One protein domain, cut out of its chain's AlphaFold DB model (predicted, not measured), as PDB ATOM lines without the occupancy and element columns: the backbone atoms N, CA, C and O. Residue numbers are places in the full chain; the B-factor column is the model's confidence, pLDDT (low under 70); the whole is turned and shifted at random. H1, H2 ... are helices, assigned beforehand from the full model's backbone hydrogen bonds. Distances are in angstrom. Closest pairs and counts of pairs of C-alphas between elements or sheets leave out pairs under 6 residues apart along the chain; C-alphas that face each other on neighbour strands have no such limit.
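AT A GLANCE: This is residues 4 to 88 of the 164 residues of an uncharacterized protein of Colletotrichum salicis (UniProt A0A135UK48). Three helices follow one another in a flat, open zigzag: the two long ones, H2 and H3, make a V that is closed at the end of H2 and the start of H3, and the shorter H1 makes a corner with H2 at its other end. The free ends of the zigzag, residues 4 to 15 of H1 and residues 75 to 88, of which 75 to 87 belong to H3, stick out. The printed part has 85 residues, with three named helices in the order H1, H2, H3 and no named strand; the class is all helix. The whole is extended, with a radius of gyration of the C-alphas of 19.3 A, and the C-alphas span 49 by 49 by 17 A.

HOW THE PARTS SIT: The longest helix is H3, residues 57 to 87. It touches H2, residues 23 to 52, with its residues 59 to 70 alone, and H2 touches it with residues 41 to 52 alone. The closest C-alphas of the two are those of Pro 45 and Ile 63, 5.8 A apart. H2 and H3 run opposite ways at a shallow tilt of 33 degrees, only just short of steep, and form a helical hairpin. H1, residues 4 to 21, and H2 touch only at the corner by their link, and only just, with 3 pairs of C-alphas within 8 A. Their closest C-alphas are those of Leu 20 and Leu 26, 5.8 A apart. H1 and H2 run opposite ways at a steep tilt of 58 degrees. H1 and H3 are apart. In H3 every O i to N i+4 pair is within hydrogen-bond range; in H2 25 of 26 such pairs are, and in H1 10 of 14.

IN THESE COORDINATES: H3 runs from C-alpha 57 at (331.213, 304.202, 427.077) to C-alpha 87 at (328.968, 324.901, 388.062), 44.2 A. H2 measures 43.1 A from C-alpha 23 to C-alpha 52. H1 begins at C-alpha 4, at (372.062, 319.856, 417.432), and measures 27.6 A to C-alpha 21. It has a kink of 27 degrees near residue 15.

THE WHOLE: The two C-alphas farthest apart are those of Arg 4 and Phe 86, at 52.8 A. The printed part has no cut. Both links are tight: one residue between H1 and H2, and four between H2 and H3. The mean pLDDT of the printed part is 72.9; residues 4 to 26, residues 53 to 54 and residue 88 are under 70, and the mean for H1 is 54.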
ATOM      1  N   ARG A   4     372.023 321.075 418.265       50.53
ATOM      2  CA  ARG A   4     372.062 319.856 417.432       50.53
ATOM      3  C   ARG A   4     370.883 319.736 416.460       50.53
ATOM      4  O   ARG A   4     371.070 319.252 415.352       50.53
ATOM      5  N   LEU A   5     369.704 320.255 416.810       49.03
ATOM      6  CA  LEU A   5     368.517 320.237 415.939       49.03
ATOM      7  C   LEU A   5     368.697 321.085 414.669       49.03
ATOM      8  O   LEU A   5     368.294 320.678 413.581       49.03
ATOM      9  N   ARG A   6     369.375 322.234 414.774       53.38
ATOM     10  CA  ARG A   6     369.560 323.166 413.649       53.38
ATOM     11  C   ARG A   6     370.419 322.572 412.524       53.38
ATOM     12  O   ARG A   6     370.163 322.824 411.349       53.38
ATOM     13  N   HIS A   7     371.391 321.735 412.884       52.59
ATOM     14  CA  HIS A   7     372.313 321.125 411.927       52.59
ATOM     15  C   HIS A   7     371.700 319.936 411.168       52.59
ATOM     16  O   HIS A   7     372.045 319.704 410.007       52.59
ATOM     17  N   PHE A   8     370.752 319.217 411.783       51.66
ATOM     18  CA  PHE A   8     369.985 318.177 411.093       51.66
ATOM     19  C   PHE A   8     369.042 318.794 410.055       51.66
ATOM     20  O   PHE A   8     369.098 318.417 408.885       51.66
ATOM     21  N   PHE A   9     368.262 319.816 410.425       51.91
ATOM     22  CA  PHE A   9     367.342 320.483 409.493       51.91
ATOM     23  C   PHE A   9     368.047 321.147 408.298       51.91
ATOM     24  O   PHE A   9     367.502 321.142 407.194       51.91
ATOM     25  N   GLY A  10     369.274 321.653 408.467       54.97
ATOM     26  CA  GLY A  10     370.059 322.217 407.361       54.97
ATOM     27  C   GLY A  10     370.398 321.199 406.264       54.97
ATOM     28  O   GLY A  10     370.304 321.516 405.078       54.97
ATOM     29  N   LYS A  11     370.716 319.953 406.642       54.06
ATOM     30  CA  LYS A  11     371.086 318.884 405.696       54.06
ATOM     31  C   LYS A  11     369.876 318.350 404.918       54.06
ATOM     32  O   LYS A  11     369.995 318.054 403.730       54.06
ATOM     33  N   TYR A  12     368.703 318.293 405.552       53.38
ATOM     34  CA  TYR A  12     367.455 317.888 404.894       53.38
ATOM     35  C   TYR A  12     366.868 318.982 403.996       53.38
ATOM     36  O   TYR A  12     366.252 318.664 402.983       53.38
ATOM     37  N   LYS A  13     367.117 320.265 404.294       52.69
ATOM     38  CA  LYS A  13     366.605 321.396 403.504       52.69
ATOM     39  C   LYS A  13     367.126 321.410 402.061       52.69
ATOM     40  O   LYS A  13     366.383 321.783 401.158       52.69
ATOM     41  N   SER A  14     368.374 320.989 401.839       55.81
ATOM     42  CA  SER A  14     368.986 320.944 400.500       55.81
ATOM     43  C   SER A  14     368.392 319.827 399.633       55.81
ATOM     44  O   SER A  14     367.927 320.078 398.522       55.81
ATOM     45  N   LYS A  15     368.279 318.609 400.181       55.22
ATOM     46  CA  LYS A  15     367.656 317.479 399.472       55.22
ATOM     47  C   LYS A  15     366.156 317.684 399.253       55.22
ATOM     48  O   LYS A  15     365.652 317.346 398.191       55.22
ATOM     49  N   PHE A  16     365.454 318.296 400.208       57.38
ATOM     50  CA  PHE A  16     364.028 318.604 400.075       57.38
ATOM     51  C   PHE A  16     363.739 319.535 398.890       57.38
ATOM     52  O   PHE A  16     362.782 319.310 398.159       57.38
ATOM     53  N   ARG A  17     364.600 320.531 398.636       57.84
ATOM     54  CA  ARG A  17     364.473 321.414 397.462       57.84
ATOM     55  C   ARG A  17     364.692 320.680 396.140       57.84
ATOM     56  O   ARG A  17     364.011 320.990 395.172       57.84
ATOM     57  N   TYR A  18     365.583 319.689 396.114       56.03
ATOM     58  CA  TYR A  18     365.809 318.851 394.933       56.03
ATOM     59  C   TYR A  18     364.598 317.954 394.622       56.03
ATOM     60  O   TYR A  18     364.177 317.866 393.472       56.03
ATOM     61  N   TYR A  19     363.958 317.375 395.645       53.97
ATOM     62  CA  TYR A  19     362.693 316.644 395.472       53.97
ATOM     63  C   TYR A  19     361.518 317.557 395.093       53.97
ATOM     64  O   TYR A  19     360.623 317.119 394.377       53.97
ATOM     65  N   LEU A  20     361.537 318.827 395.519       53.94
ATOM     66  CA  LEU A  20     360.544 319.830 395.126       53.94
ATOM     67  C   LEU A  20     360.648 320.207 393.635       53.94
ATOM     68  O   LEU A  20     359.636 320.501 393.005       53.94
ATOM     69  N   ALA A  21     361.864 320.187 393.078       53.56
ATOM     70  CA  ALA A  21     362.134 320.501 391.675       53.56
ATOM     71  C   ALA A  21     361.700 319.381 390.711       53.56
ATOM     72  O   ALA A  21     361.415 319.656 389.548       53.56
ATOM     73  N   ASN A  22     361.584 318.136 391.192       58.06
ATOM     74  CA  ASN A  22     361.025 317.032 390.415       58.06
ATOM     75  C   ASN A  22     359.495 316.987 390.590       58.06
ATOM     76  O   ASN A  22     358.951 316.195 391.364       58.06
ATOM     77  N   SER A  23     358.809 317.893 389.891       54.81
ATOM     78  CA  SER A  23     357.382 318.223 390.061       54.81
ATOM     79  C   SER A  23     356.420 317.028 389.967       54.81
ATOM     80  O   SER A  23     355.369 317.036 390.613       54.81
ATOM     81  N   VAL A  24     356.791 315.980 389.225       60.81
ATOM     82  CA  VAL A  24     356.007 314.741 389.084       60.81
ATOM     83  C   VAL A  24     356.076 313.886 390.357       60.81
ATOM     84  O   VAL A  24     355.040 313.473 390.878       60.81
ATOM     85  N   ASN A  25     357.273 313.708 390.928       64.88
ATOM     86  CA  ASN A  25     357.451 312.937 392.163       64.88
ATOM     87  C   ASN A  25     356.887 313.676 393.376       64.88
ATOM     88  O   ASN A  25     356.357 313.041 394.282       64.88
ATOM     89  N   LEU A  26     356.958 315.011 393.404       67.25
ATOM     90  CA  LEU A  26     356.409 315.777 394.519       67.25
ATOM     91  C   LEU A  26     354.887 315.619 394.615       67.25
ATOM     92  O   LEU A  26     354.373 315.393 395.708       67.25
ATOM     93  N   ARG A  27     354.167 315.688 393.487       71.75
ATOM     94  CA  ARG A  27     352.712 315.463 393.470       71.75
ATOM     95  C   ARG A  27     352.354 314.061 393.958       71.75
ATOM     96  O   ARG A  27     351.460 313.939 394.789       71.75
ATOM     97  N   GLN A  28     353.077 313.035 393.509       76.25
ATOM     98  CA  GLN A  28     352.856 311.654 393.952       76.25
ATOM     99  C   GLN A  28     353.173 311.454 395.438       76.25
ATOM    100  O   GLN A  28     352.392 310.826 396.146       76.25
ATOM    101  N   ILE A  29     354.272 312.023 395.941       77.88
ATOM    102  CA  ILE A  29     354.637 311.948 397.364       77.88
ATOM    103  C   ILE A  29     353.582 312.651 398.222       77.88
ATOM    104  O   ILE A  29     353.156 312.108 399.236       77.88
ATOM    105  N   VAL A  30     353.123 313.837 397.810       80.19
ATOM    106  CA  VAL A  30     352.062 314.565 398.518       80.19
ATOM    107  C   VAL A  30     350.761 313.765 398.510       80.19
ATOM    108  O   VAL A  30     350.145 313.617 399.561       80.19
ATOM    109  N   GLN A  31     350.368 313.190 397.370       77.81
ATOM    110  CA  GLN A  31     349.196 312.315 397.293       77.81
ATOM    111  C   GLN A  31     349.331 311.095 398.205       77.81
ATOM    112  O   GLN A  31     348.401 310.785 398.943       77.81
ATOM    113  N   LEU A  32     350.491 310.440 398.220       82.94
ATOM    114  CA  LEU A  32     350.743 309.281 399.073       82.94
ATOM    115  C   LEU A  32     350.673 309.642 400.564       82.94
ATOM    116  O   LEU A  32     350.079 308.901 401.344       82.94
ATOM    117  N   ILE A  33     351.213 310.799 400.954       83.00
ATOM    118  CA  ILE A  33     351.108 311.317 402.324       83.00
ATOM    119  C   ILE A  33     349.643 311.577 402.689       83.00
ATOM    120  O   ILE A  33     349.201 311.154 403.755       83.00
ATOM    121  N   LEU A  34     348.877 312.231 401.811       82.56
ATOM    122  CA  LEU A  34     347.454 312.498 402.042       82.56
ATOM    123  C   LEU A  34     346.651 311.198 402.193       82.56
ATOM    124  O   LEU A  34     345.823 311.094 403.097       82.56
ATOM    125  N   ILE A  35     346.942 310.189 401.366       84.12
ATOM    126  CA  ILE A  35     346.326 308.861 401.460       84.12
ATOM    127  C   ILE A  35     346.680 308.196 402.793       84.12
ATOM    128  O   ILE A  35     345.783 307.714 403.480       84.12
ATOM    129  N   LEU A  36     347.955 308.200 403.201       82.94
ATOM    130  CA  LEU A  36     348.373 307.611 404.478       82.94
ATOM    131  C   LEU A  36     347.696 308.287 405.675       82.94
ATOM    132  O   LEU A  36     347.264 307.603 406.605       82.94
ATOM    133  N   ILE A  37     347.597 309.618 405.661       82.44
ATOM    134  CA  ILE A  37     346.929 310.382 406.721       82.44
ATOM    135  C   ILE A  37     345.446 310.020 406.765       82.44
ATOM    136  O   ILE A  37     344.933 309.708 407.837       82.44
ATOM    137  N   SER A  38     344.774 309.991 405.609       80.88
ATOM    138  CA  SER A  38     343.367 309.594 405.519       80.88
ATOM    139  C   SER A  38     343.150 308.168 406.025       80.88
ATOM    140  O   SER A  38     342.206 307.913 406.768       80.88
ATOM    141  N   LEU A  39     344.036 307.239 405.663       81.81
ATOM    142  CA  LEU A  39     343.954 305.851 406.101       81.81
ATOM    143  C   LEU A  39     344.133 305.742 407.619       81.81
ATOM    144  O   LEU A  39     343.355 305.071 408.289       81.81
ATOM    145  N   THR A  40     345.110 306.457 408.178       78.62
ATOM    146  CA  THR A  40     345.369 306.475 409.625       78.62
ATOM    147  C   THR A  40     344.203 307.096 410.395       78.62
ATOM    148  O   THR A  40     343.828 306.594 411.452       78.62
ATOM    149  N   ALA A  41     343.581 308.144 409.845       78.81
ATOM    150  CA  ALA A  41     342.412 308.796 410.429       78.81
ATOM    151  C   ALA A  41     341.169 307.893 410.471       78.81
ATOM    152  O   ALA A  41     340.293 308.129 411.293       78.81
ATOM    153  N   ILE A  42     341.093 306.859 409.627       79.56
ATOM    154  CA  ILE A  42     339.992 305.883 409.625       79.56
ATOM    155  C   ILE A  42     340.351 304.662 410.478       79.56
ATOM    156  O   ILE A  42     339.590 304.262 411.358       79.56
ATOM    157  N   VAL A  43     341.531 304.081 410.253       82.25
ATOM    158  CA  VAL A  43     341.974 302.850 410.926       82.25
ATOM    159  C   VAL A  43     342.223 303.089 412.416       82.25
ATOM    160  O   VAL A  43     341.855 302.246 413.231       82.25
ATOM    161  N   GLY A  44     342.791 304.238 412.793       80.75
ATOM    162  CA  GLY A  44     343.079 304.583 414.188       80.75
ATOM    163  C   GLY A  44     341.836 304.521 415.085       80.75
ATOM    164  O   GLY A  44     341.832 303.738 416.037       80.75
ATOM    165  N   PRO A  45     340.761 305.269 414.768       79.06
ATOM    166  CA  PRO A  45     339.489 305.200 415.482       79.06
ATOM    167  C   PRO A  45     338.900 303.791 415.551       79.06
ATOM    168  O   PRO A  45     338.433 303.397 416.611       79.06
ATOM    169  N   ILE A  46     338.951 303.011 414.465       79.69
ATOM    170  CA  ILE A  46     338.409 301.640 414.434       79.69
ATOM    171  C   ILE A  46     339.164 300.731 415.408       79.69
ATOM    172  O   ILE A  46     338.540 300.024 416.200       79.69
ATOM    173  N   VAL A  47     340.499 300.765 415.385       81.75
ATOM    174  CA  VAL A  47     341.333 299.973 416.301       81.75
ATOM    175  C   VAL A  47     341.074 300.393 417.748       81.75
ATOM    176  O   VAL A  47     340.855 299.528 418.597       81.75
ATOM    177  N   LEU A  48     341.009 301.701 418.024       77.38
ATOM    178  CA  LEU A  48     340.644 302.211 419.348       77.38
ATOM    179  C   LEU A  48     339.263 301.699 419.778       77.38
ATOM    180  O   LEU A  48     339.104 301.226 420.898       77.38
ATOM    181  N   LEU A  49     338.276 301.720 418.876       76.62
ATOM    182  CA  LEU A  49     336.911 301.283 419.165       76.62
ATOM    183  C   LEU A  49     336.866 299.805 419.544       76.62
ATOM    184  O   LEU A  49     336.148 299.466 420.477       76.62
ATOM    185  N   VAL A  50     337.646 298.947 418.878       79.19
ATOM    186  CA  VAL A  50     337.749 297.511 419.193       79.19
ATOM    187  C   VAL A  50     338.377 297.283 420.572       79.19
ATOM    188  O   VAL A  50     337.856 296.489 421.356       79.19
ATOM    189  N   PHE A  51     339.458 297.996 420.903       75.44
ATOM    190  CA  PHE A  51     340.164 297.830 422.180       75.44
ATOM    191  C   PHE A  51     339.422 298.448 423.372       75.44
ATOM    192  O   PHE A  51     339.358 297.851 424.450       75.44
ATOM    193  N   GLU A  52     338.839 299.632 423.196       71.75
ATOM    194  CA  GLU A  52     338.127 300.360 424.250       71.75
ATOM    195  C   GLU A  52     336.635 300.065 424.301       71.75
ATOM    196  O   GLU A  52     335.968 300.541 425.225       71.75
ATOM    197  N   TYR A  53     336.127 299.205 423.401       66.38
ATOM    198  CA  TYR A  53     334.725 298.802 423.355       66.38
ATOM    199  C   TYR A  53     334.236 298.484 424.771       66.38
ATOM    200  O   TYR A  53     333.316 299.114 425.275       66.38
ATOM    201  N   LYS A  54     334.861 297.564 425.501       64.38
ATOM    202  CA  LYS A  54     334.272 297.098 426.764       64.38
ATOM    203  C   LYS A  54     334.532 298.004 427.977       64.38
ATOM    204  O   LYS A  54     333.851 297.840 428.982       64.38
ATOM    205  N   LYS A  55     335.503 298.924 427.913       71.81
ATOM    206  CA  LYS A  55     336.005 299.625 429.108       71.81
ATOM    207  C   LYS A  55     335.266 300.922 429.421       71.81
ATOM    208  O   LYS A  55     334.892 301.108 430.570       71.81
ATOM    209  N   ASN A  56     335.054 301.797 428.435       76.56
ATOM    210  CA  ASN A  56     334.582 303.162 428.695       76.56
ATOM    211  C   ASN A  56     333.541 303.622 427.654       76.56
ATOM    212  O   ASN A  56     333.912 303.910 426.513       76.56
ATOM    213  N   PRO A  57     332.251 303.767 428.017       74.00
ATOM    214  CA  PRO A  57     331.213 304.202 427.077       74.00
ATOM    215  C   PRO A  57     331.425 305.640 426.575       74.00
ATOM    216  O   PRO A  57     331.126 305.930 425.418       74.00
ATOM    217  N   SER A  58     332.012 306.524 427.387       78.31
ATOM    218  CA  SER A  58     332.300 307.911 426.992       78.31
ATOM    219  C   SER A  58     333.353 308.002 425.884       78.31
ATOM    220  O   SER A  58     333.222 308.811 424.971       78.31
ATOM    221  N   VAL A  59     334.372 307.134 425.919       75.00
ATOM    222  CA  VAL A  59     335.426 307.092 424.893       75.00
ATOM    223  C   VAL A  59     334.857 306.604 423.563       75.00
ATOM    224  O   VAL A  59     335.165 307.176 422.520       75.00
ATOM    225  N   ARG A  60     333.929 305.634 423.585       71.12
ATOM    226  CA  ARG A  60     333.211 305.217 422.369       71.12
ATOM    227  C   ARG A  60     332.498 306.383 421.694       71.12
ATOM    228  O   ARG A  60     332.560 306.492 420.477       71.12
ATOM    229  N   LEU A  61     331.831 307.242 422.465       78.31
ATOM    230  CA  LEU A  61     331.059 308.363 421.924       78.31
ATOM    231  C   LEU A  61     331.970 309.385 421.225       78.31
ATOM    232  O   LEU A  61     331.634 309.874 420.148       78.31
ATOM    233  N   ILE A  62     333.164 309.619 421.775       80.50
ATOM    234  CA  ILE A  62     334.205 310.451 421.151       80.50
ATOM    235  C   ILE A  62     334.692 309.820 419.839       80.50
ATOM    236  O   ILE A  62     334.769 310.507 418.821       80.50
ATOM    237  N   ILE A  63     334.978 308.514 419.835       78.94
ATOM    238  CA  ILE A  63     335.443 307.800 418.636       78.94
ATOM    239  C   ILE A  63     334.367 307.805 417.539       78.94
ATOM    240  O   ILE A  63     334.675 308.084 416.381       78.94
ATOM    241  N   PHE A  64     333.103 307.555 417.893       80.12
ATOM    242  CA  PHE A  64     331.977 307.647 416.961       80.12
ATOM    243  C   PHE A  64     331.812 309.061 416.402       80.12
ATOM    244  O   PHE A  64     331.596 309.211 415.201       80.12
ATOM    245  N   GLY A  65     331.968 310.092 417.236       81.25
ATOM    246  CA  GLY A  65     331.962 311.484 416.787       81.25
ATOM    247  C   GLY A  65     333.071 311.768 415.773       81.25
ATOM    248  O   GLY A  65     332.814 312.368 414.729       81.25
ATOM    249  N   PHE A  66     334.283 311.270 416.025       82.75
ATOM    250  CA  PHE A  66     335.417 311.437 415.114       82.75
ATOM    251  C   PHE A  66     335.200 310.706 413.781       82.75
ATOM    252  O   PHE A  66     335.428 311.276 412.715       82.75
ATOM    253  N   LEU A  67     334.694 309.471 413.832       82.62
ATOM    254  CA  LEU A  67     334.381 308.683 412.641       82.62
ATOM    255  C   LEU A  67     333.252 309.330 411.824       82.62
ATOM    256  O   LEU A  67     333.356 309.438 410.605       82.62
ATOM    257  N   SER A  68     332.210 309.831 412.491       82.81
ATOM    258  CA  SER A  68     331.121 310.569 411.847       82.81
ATOM    259  C   SER A  68     331.618 311.848 411.178       82.81
ATOM    260  O   SER A  68     331.201 312.149 410.062       82.81
ATOM    261  N   ALA A  69     332.514 312.598 411.823       82.25
ATOM    262  CA  ALA A  69     333.103 313.800 411.243       82.25
ATOM    263  C   ALA A  69     333.977 313.473 410.018       82.25
ATOM    264  O   ALA A  69     333.891 314.160 408.998       82.25
ATOM    265  N   ALA A  70     334.770 312.399 410.079       80.62
ATOM    266  CA  ALA A  70     335.575 311.930 408.949       80.62
ATOM    267  C   ALA A  70     334.701 311.525 407.748       80.62
ATOM    268  O   ALA A  70     334.968 311.915 406.613       80.62
ATOM    269  N   ILE A  71     333.606 310.804 407.997       84.81
ATOM    270  CA  ILE A  71     332.649 310.424 406.953       84.81
ATOM    271  C   ILE A  71     331.954 311.666 406.375       84.81
ATOM    272  O   ILE A  71     331.903 311.835 405.158       84.81
ATOM    273  N   ALA A  72     331.463 312.569 407.227       85.94
ATOM    274  CA  ALA A  72     330.776 313.785 406.793       85.94
ATOM    275  C   ALA A  72     331.680 314.693 405.947       85.94
ATOM    276  O   ALA A  72     331.244 315.220 404.927       85.94
ATOM    277  N   THR A  73     332.947 314.849 406.334       84.69
ATOM    278  CA  THR A  73     333.928 315.627 405.561       84.69
ATOM    279  C   THR A  73     334.251 314.980 404.219       84.69
ATOM    280  O   THR A  73     334.331 315.697 403.225       84.69
ATOM    281  N   PHE A  74     334.355 313.650 404.155       82.81
ATOM    282  CA  PHE A  74     334.540 312.930 402.894       82.81
ATOM    283  C   PHE A  74     333.364 313.147 401.933       82.81
ATOM    284  O   PHE A  74     333.561 313.602 400.807       82.81
ATOM    285  N   PHE A  75     332.130 312.907 402.390       86.69
ATOM    286  CA  PHE A  75     330.941 313.130 401.565       86.69
ATOM    287  C   PHE A  75     330.776 314.599 401.177       86.69
ATOM    288  O   PHE A  75     330.482 314.890 400.021       86.69
ATOM    289  N   SER A  76     331.021 315.527 402.104       83.25
ATOM    290  CA  SER A  76     330.976 316.964 401.828       83.25
ATOM    291  C   SER A  76     331.997 317.368 400.761       83.25
ATOM    292  O   SER A  76     331.651 318.087 399.827       83.25
ATOM    293  N   ALA A  77     333.222 316.836 400.814       84.56
ATOM    294  CA  ALA A  77     334.230 317.068 399.783       84.56
ATOM    295  C   ALA A  77     333.807 316.493 398.419       84.56
ATOM    296  O   ALA A  77     333.951 317.171 397.404       84.56
ATOM    297  N   CYS A  78     333.238 315.284 398.379       83.81
ATOM    298  CA  CYS A  78     332.713 314.695 397.144       83.81
ATOM    299  C   CYS A  78     331.571 315.530 396.547       83.81
ATOM    300  O   CYS A  78     331.582 315.804 395.349       83.81
ATOM    301  N   ILE A  79     330.619 315.969 397.376       85.56
ATOM    302  CA  ILE A  79     329.495 316.815 396.953       85.56
ATOM    303  C   ILE A  79     330.008 318.175 396.475       85.56
ATOM    304  O   ILE A  79     329.573 318.651 395.432       85.56
ATOM    305  N   ALA A  80     330.968 318.776 397.178       85.31
ATOM    306  CA  ALA A  80     331.574 320.042 396.787       85.31
ATOM    307  C   ALA A  80     332.313 319.934 395.445       85.31
ATOM    308  O   ALA A  80     332.168 320.812 394.600       85.31
ATOM    309  N   LEU A  81     333.059 318.849 395.212       82.75
ATOM    310  CA  LEU A  81     333.734 318.596 393.934       82.75
ATOM    311  C   LEU A  81     332.740 318.328 392.800       82.75
ATOM    312  O   LEU A  81     332.930 318.823 391.689       82.75
ATOM    313  N   TRP A  82     331.672 317.579 393.072       82.88
ATOM    314  CA  TRP A  82     330.604 317.335 392.106       82.88
ATOM    315  C   TRP A  82     329.876 318.635 391.740       82.88
ATOM    316  O   TRP A  82     329.722 318.950 390.559       82.88
ATOM    317  N   TRP A  83     329.530 319.446 392.742       83.62
ATOM    318  CA  TRP A  83     328.920 320.761 392.560       83.62
ATOM    319  C   TRP A  83     329.840 321.724 391.804       83.62
ATOM    320  O   TRP A  83     329.405 322.420 390.886       83.62
ATOM    321  N   TRP A  84     331.133 321.732 392.133       80.31
ATOM    322  CA  TRP A  84     332.141 322.508 391.416       80.31
ATOM    323  C   TRP A  84     332.216 322.100 389.944       80.31
ATOM    324  O   TRP A  84     332.193 322.956 389.069       80.31
ATOM    325  N   ARG A  85     332.230 320.796 389.645       73.19
ATOM    326  CA  ARG A  85     332.290 320.275 388.271       73.19
ATOM    327  C   ARG A  85     331.034 320.570 387.445       73.19
ATOM    328  O   ARG A  85     331.129 320.623 386.218       73.19
ATOM    329  N   PHE A  86     329.886 320.725 388.103       73.94
ATOM    330  CA  PHE A  86     328.625 321.106 387.469       73.94
ATOM    331  C   PHE A  86     328.551 322.616 387.202       73.94
ATOM    332  O   PHE A  86     328.149 323.037 386.123       73.94
ATOM    333  N   THR A  87     328.979 323.430 388.169       78.31
ATOM    334  CA  THR A  87     328.968 324.901 388.062       78.31
ATOM    335  C   THR A  87     330.121 325.461 387.230       78.31
ATOM    336  O   THR A  87     329.998 326.537 386.656       78.31
ATOM    337  N   HIS A  88     331.225 324.724 387.134       69.25
ATOM    338  CA  HIS A  88     332.399 325.047 386.332       69.25
ATOM    339  C   HIS A  88     332.674 323.866 385.394       69.25
ATOM    340  O   HIS A  88     333.557 323.042 385.673       69.25
TER     341      HIS A  88